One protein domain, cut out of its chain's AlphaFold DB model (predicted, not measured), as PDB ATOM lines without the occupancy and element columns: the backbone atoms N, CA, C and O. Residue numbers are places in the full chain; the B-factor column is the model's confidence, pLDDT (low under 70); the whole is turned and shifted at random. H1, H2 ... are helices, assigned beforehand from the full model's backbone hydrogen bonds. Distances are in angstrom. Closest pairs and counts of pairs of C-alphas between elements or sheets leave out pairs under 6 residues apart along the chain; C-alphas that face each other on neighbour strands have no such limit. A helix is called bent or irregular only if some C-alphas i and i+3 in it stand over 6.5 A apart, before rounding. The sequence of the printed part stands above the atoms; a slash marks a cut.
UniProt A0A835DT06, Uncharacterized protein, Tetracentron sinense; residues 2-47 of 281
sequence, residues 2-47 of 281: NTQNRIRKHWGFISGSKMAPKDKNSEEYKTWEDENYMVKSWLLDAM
ATOM      1  N   ASN A   2     107.267 154.512 140.046       51.50
ATOM      2  CA  ASN A   2     107.926 155.280 141.111       51.50
ATOM      3  C   ASN A   2     109.464 155.304 140.924       51.50
ATOM      4  O   ASN A   2     110.084 154.252 140.754       51.50
ATOM      5  N   THR A   3     110.075 156.492 140.949       57.22
ATOM      6  CA  THR A   3     111.528 156.712 140.818       57.22
ATOM      7  C   THR A   3     112.331 155.948 141.874       57.22
ATOM      8  O   THR A   3     113.400 155.426 141.556       57.22
ATOM      9  N   GLN A   4     111.777 155.744 143.076       56.88
ATOM     10  CA  GLN A   4     112.388 154.903 144.113       56.88
ATOM     11  C   GLN A   4     112.570 153.439 143.683       56.88
ATOM     12  O   GLN A   4     113.569 152.806 144.023       56.88
ATOM     13  N   ASN A   5     111.634 152.880 142.909       59.09
ATOM     14  CA  ASN A   5     111.732 151.487 142.457       59.09
ATOM     15  C   ASN A   5     112.807 151.318 141.376       59.09
ATOM     16  O   ASN A   5     113.438 150.266 141.288       59.09
ATOM     17  N   ARG A   6     113.070 152.368 140.585       63.19
ATOM     18  CA  ARG A   6     114.148 152.370 139.585       63.19
ATOM     19  C   ARG A   6     115.527 152.373 140.241       63.19
ATOM     20  O   ARG A   6     116.382 151.611 139.799       63.19
ATOM     21  N   ILE A   7     115.722 153.167 141.295       68.69
ATOM     22  CA  ILE A   7     116.996 153.231 142.032       68.69
ATOM     23  C   ILE A   7     117.280 151.888 142.714       68.69
ATOM     24  O   ILE A   7     118.347 151.317 142.503       68.69
ATOM     25  N   ARG A   8     116.295 151.315 143.424       71.44
ATOM     26  CA  ARG A   8     116.445 150.003 144.081       71.44
ATOM     27  C   ARG A   8     116.824 148.882 143.110       71.44
ATOM     28  O   ARG A   8     117.713 148.096 143.414       71.44
ATOM     29  N   LYS A   9     116.227 148.844 141.911       77.00
ATOM     30  CA  LYS A   9     116.546 147.823 140.892       77.00
ATOM     31  C   LYS A   9     118.007 147.887 140.402       77.00
ATOM     32  O   LYS A   9     118.578 146.858 140.031       77.00
ATOM     33  N   HIS A  10     118.603 149.080 140.375       81.75
ATOM     34  CA  HIS A  10     119.937 149.301 139.801       81.75
ATOM     35  C   HIS A  10     121.036 149.514 140.854       81.75
ATOM     36  O   HIS A  10     122.211 149.527 140.499       81.75
ATOM     37  N   TRP A  11     120.691 149.611 142.143       79.81
ATOM     38  CA  TRP A  11     121.650 149.771 143.242       79.81
ATOM     39  C   TRP A  11     122.740 148.691 143.254       79.81
ATOM     40  O   TRP A  11     123.904 148.997 143.494       79.81
ATOM     41  N   GLY A  12     122.389 147.457 142.878       79.81
ATOM     42  CA  GLY A  12     123.341 146.349 142.780       79.81
ATOM     43  C   GLY A  12     124.521 146.596 141.830       79.81
ATOM     44  O   GLY A  12     125.571 145.990 142.014       79.81
ATOM     45  N   PHE A  13     124.386 147.491 140.842       79.12
ATOM     46  CA  PHE A  13     125.499 147.890 139.967       79.12
ATOM     47  C   PHE A  13     126.466 148.868 140.648       79.12
ATOM     48  O   PHE A  13     127.637 148.915 140.284       79.12
ATOM     49  N   ILE A  14     125.989 149.641 141.628       80.44
ATOM     50  CA  ILE A  14     126.776 150.636 142.370       80.44
ATOM     51  C   ILE A  14     127.468 149.973 143.567       80.44
ATOM     52  O   ILE A  14     128.643 150.226 143.811       80.44
ATOM     53  N   SER A  15     126.763 149.091 144.283       77.31
ATOM     54  CA  SER A  15     127.304 148.348 145.430       77.31
ATOM     55  C   SER A  15     128.247 147.205 145.038       77.31
ATOM     56  O   SER A  15     128.911 146.640 145.900       77.31
ATOM     57  N   GLY A  16     128.285 146.828 143.756       75.31
ATOM     58  CA  GLY A  16     129.060 145.688 143.260       75.31
ATOM     59  C   GLY A  16     128.397 144.321 143.478       75.31
ATOM     60  O   GLY A  16     128.978 143.303 143.112       75.31
ATOM     61  N   SER A  17     127.174 144.279 144.018       75.81
ATOM     62  CA  SER A  17     126.421 143.034 144.249       75.81
ATOM     63  C   SER A  17     125.983 142.349 142.944       75.81
ATOM     64  O   SER A  17     125.904 141.126 142.886       75.81
ATOM     65  N   LYS A  18     125.716 143.116 141.874       80.06
ATOM     66  CA  LYS A  18     125.466 142.589 140.520       80.06
ATOM     67  C   LYS A  18     126.789 142.416 139.775       80.06
ATOM     68  O   LYS A  18     127.233 143.311 139.051       80.06
ATOM     69  N   MET A  19     127.408 141.254 139.940       76.00
ATOM     70  CA  MET A  19     128.671 140.917 139.282       76.00
ATOM     71  C   MET A  19     128.493 140.695 137.775       76.00
ATOM     72  O   MET A  19     127.432 140.279 137.315       76.00
ATOM     73  N   ALA A  20     129.550 140.972 137.010       79.62
ATOM     74  CA  ALA A  20     129.568 140.698 135.579       79.62
ATOM     75  C   ALA A  20     129.475 139.179 135.327       79.62
ATOM     76  O   ALA A  20     130.259 138.431 135.922       79.62
ATOM     77  N   PRO A  21     128.569 138.716 134.446       86.19
ATOM     78  CA  PRO A  21     128.536 137.318 134.027       86.19
ATOM     79  C   PRO A  21     129.884 136.879 133.435       86.19
ATOM     80  O   PRO A  21     130.557 137.663 132.758       86.19
ATOM     81  N   LYS A  22     130.295 135.630 133.701       75.19
ATOM     82  CA  LYS A  22     131.595 135.089 133.252       75.19
ATOM     83  C   LYS A  22     131.660 134.926 131.729       75.19
ATOM     84  O   LYS A  22     132.707 135.166 131.128       75.19
ATOM     85  N   ASP A  23     130.528 134.597 131.114       80.31
ATOM     86  CA  ASP A  23     130.423 134.344 129.681       80.31
ATOM     87  C   ASP A  23     130.092 135.630 128.923       80.31
ATOM     88  O   ASP A  23     128.946 136.067 128.867       80.31
ATOM     89  N   LYS A  24     131.098 136.234 128.286       72.44
ATOM     90  CA  LYS A  24     130.948 137.500 127.538       72.44
ATOM     91  C   LYS A  24     130.004 137.422 126.330       72.44
ATOM     92  O   LYS A  24     129.596 138.460 125.820       72.44
ATOM     93  N   ASN A  25     129.685 136.214 125.866       73.38
ATOM     94  CA  ASN A  25     128.811 135.979 124.716       73.38
ATOM     95  C   ASN A  25     127.378 135.587 125.119       73.38
ATOM     96  O   ASN A  25     126.571 135.304 124.235       73.38
ATOM     97  N   SER A  26     127.052 135.530 126.415       82.44
ATOM     98  CA  SER A  26     125.695 135.201 126.854       82.44
ATOM     99  C   SER A  26     124.746 136.394 126.685       82.44
ATOM    100  O   SER A  26     125.140 137.557 126.816       82.44
ATOM    101  N   GLU A  27     123.462 136.121 126.435       80.88
ATOM    102  CA  GLU A  27     122.431 137.174 126.394       80.88
ATOM    103  C   GLU A  27     122.266 137.854 127.770       80.88
ATOM    104  O   GLU A  27     121.922 139.035 127.865       80.88
ATOM    105  N   GLU A  28     122.603 137.142 128.847       78.31
ATOM    106  CA  GLU A  28     122.663 137.680 130.208       78.31
ATOM    107  C   GLU A  28     123.759 138.739 130.364       78.31
ATOM    108  O   GLU A  28     123.520 139.781 130.974       78.31
ATOM    109  N   TYR A  29     124.944 138.522 129.778       80.38
ATOM    110  CA  TYR A  29     126.022 139.513 129.777       80.38
ATOM    111  C   TYR A  29     125.613 140.781 129.034       80.38
ATOM    112  O   TYR A  29     125.854 141.884 129.517       80.38
ATOM    113  N   LYS A  30     124.948 140.628 127.888       76.31
ATOM    114  CA  LYS A  30     124.456 141.748 127.082       76.31
ATOM    115  C   LYS A  30     123.391 142.559 127.825       76.31
ATOM    116  O   LYS A  30     123.496 143.778 127.909       76.31
ATOM    117  N   THR A  31     122.440 141.880 128.465       81.88
ATOM    118  CA  THR A  31     121.418 142.526 129.303       81.88
ATOM    119  C   THR A  31     122.045 143.251 130.500       81.88
ATOM    120  O   THR A  31     121.680 144.385 130.814       81.88
ATOM    121  N   TRP A  32     123.027 142.629 131.159       85.44
ATOM    122  CA  TRP A  32     123.786 143.248 132.248       85.44
ATOM    123  C   TRP A  32     124.592 144.464 131.769       85.44
ATOM    124  O   TRP A  32     124.642 145.478 132.462       85.44
ATOM    125  N   GLU A  33     125.202 144.388 130.585       77.44
ATOM    126  CA  GLU A  33     125.982 145.470 129.984       77.44
ATOM    127  C   GLU A  33     125.101 146.682 129.656       77.44
ATOM    128  O   GLU A  33     125.488 147.809 129.975       77.44
ATOM    129  N   ASP A  34     123.907 146.458 129.104       78.19
ATOM    130  CA  ASP A  34     122.939 147.511 128.790       78.19
ATOM    131  C   ASP A  34     122.415 148.196 130.066       78.19
ATOM    132  O   ASP A  34     122.426 149.428 130.163       78.19
ATOM    133  N   GLU A  35     122.030 147.424 131.092       79.56
ATOM    134  CA  GLU A  35     121.625 147.984 132.392       79.56
ATOM    135  C   GLU A  35     122.783 148.760 133.054       79.56
ATOM    136  O   GLU A  35     122.584 149.854 133.590       79.56
ATOM    137  N   ASN A  36     124.014 148.252 132.970       79.38
ATOM    138  CA  ASN A  36     125.208 148.922 133.486       79.38
ATOM    139  C   ASN A  36     125.518 150.219 132.715       79.38
ATOM    140  O   ASN A  36     125.913 151.227 133.307       79.38
ATOM    141  N   TYR A  37     125.322 150.235 131.394       77.69
ATOM    142  CA  TYR A  37     125.498 151.435 130.575       77.69
ATOM    143  C   TYR A  37     124.474 152.518 130.933       77.69
ATOM    144  O   TYR A  37     124.830 153.693 131.046       77.69
ATOM    145  N   MET A  38     123.227 152.127 131.205       77.44
ATOM    146  CA  MET A  38     122.189 153.042 131.685       77.44
ATOM    147  C   MET A  38     122.571 153.701 133.013       77.44
ATOM    148  O   MET A  38     122.468 154.921 133.148       77.44
ATOM    149  N   VAL A  39     123.084 152.922 133.971       77.44
ATOM    150  CA  VAL A  39     123.565 153.452 135.258       77.44
ATOM    151  C   VAL A  39     124.737 154.415 135.057       77.44
ATOM    152  O   VAL A  39     124.764 155.486 135.661       77.44
ATOM    153  N   LYS A  40     125.676 154.088 134.159       75.25
ATOM    154  CA  LYS A  40     126.798 154.974 133.805       75.25
ATOM    155  C   LYS A  40     126.326 156.288 133.185       75.25
ATOM    156  O   LYS A  40     126.882 157.331 133.518       75.25
ATOM    157  N   SER A  41     125.306 156.259 132.327       70.44
ATOM    158  CA  SER A  41     124.710 157.476 131.766       70.44
ATOM    159  C   SER A  41     124.099 158.348 132.859       70.44
ATOM    160  O   SER A  41     124.383 159.539 132.901       70.44
ATOM    161  N   TRP A  42     123.327 157.767 133.783       82.25
ATOM    162  CA  TRP A  42     122.744 158.526 134.896       82.25
ATOM    163  C   TRP A  42     123.814 159.129 135.801       82.25
ATOM    164  O   TRP A  42     123.691 160.280 136.208       82.25
ATOM    165  N   LEU A  43     124.885 158.383 136.071       78.81
ATOM    166  CA  LEU A  43     126.002 158.889 136.855       78.81
ATOM    167  C   LEU A  43     126.696 160.055 136.139       78.81
ATOM    168  O   LEU A  43     126.976 161.066 136.769       78.81
ATOM    169  N   LEU A  44     126.934 159.945 134.827       71.31
ATOM    170  CA  LEU A  44     127.507 161.029 134.024       71.31
ATOM    171  C   LEU A  44     126.600 162.259 133.953       71.31
ATOM    172  O   LEU A  44     127.100 163.380 133.935       71.31
ATOM    173  N   ASP A  45     125.288 162.065 133.878       74.81
ATOM    174  CA  ASP A  45     124.319 163.159 133.848       74.81
ATOM    175  C   ASP A  45     124.178 163.850 135.208       74.81
ATOM    176  O   ASP A  45     123.920 165.049 135.244       74.81
ATOM    177  N   ALA A  46     124.422 163.131 136.307       76.00
ATOM    178  CA  ALA A  46     124.465 163.680 137.661       76.00
ATOM    179  C   ALA A  46     125.784 164.407 137.995       76.00
ATOM    180  O   ALA A  46     125.869 165.107 139.004       76.00
ATOM    181  N   MET A  47     126.834 164.245 137.183       77.19
ATOM    182  CA  MET A  47     128.105 164.949 137.368       77.19
ATOM    183  C   MET A  47     128.021 166.402 136.882       77.19
ATOM    184  O   MET A  47     127.410 166.707 135.856       77.19
TER     185      MET A  47
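What this domain is: This is residues 2 to 47 of the 281 residues of an uncharacterized protein of Tetracentron sinense (UniProt A0A835DT06). What is the shape? A long helix, H2, has the later part of a shorter helix, H1, packed on its middle at a wide angle, and a long loop, residues 15 to 26, leads from H1 to where H2 begins. What is it made of? The printed part has 46 residues with two named helices, H1 then H2, and no named strand; the class is all helix. How compact is it? It is only just loose, close to compact, with a radius of gyration of the C-alphas of 11.4 A, and elongated, spanning 30 by 19 by 18 A.

Where its parts are: Where is the longest helix? H2, residues 27 to 46, runs 28.9 A from C-alpha 27 at (122.431, 137.174, 126.394) to C-alpha 46 at (124.465, 163.680, 137.661). Where is the other? H1, residues 3 to 14, runs 16.5 A from C-alpha 3 at (111.528, 156.712, 140.818); it is irregular, with C-alphas 9 and 12 7.2 A apart.

How they stand to each other: How do they meet? Residues 10 to 13 alone of H1 touch residues 35 to 39 alone of H2, the closest C-alphas being those of Phe 13 and Asn 36, 6.6 A apart. Their lines are only just about perpendicular, at 70.1 degrees. Are the backbones helical? Every O i to N i+4 pair is within hydrogen-bond range in H2, and 5 of 8 in H1.

The domain as a whole: How far does it reach? The two C-alphas farthest apart, of Asn 2 and Asn 25, are 32.8 A apart. Is it continuous and confident? The printed part has no cut, the link from H1 to H2 is long, and residues 2 to 7 have pLDDT under 70.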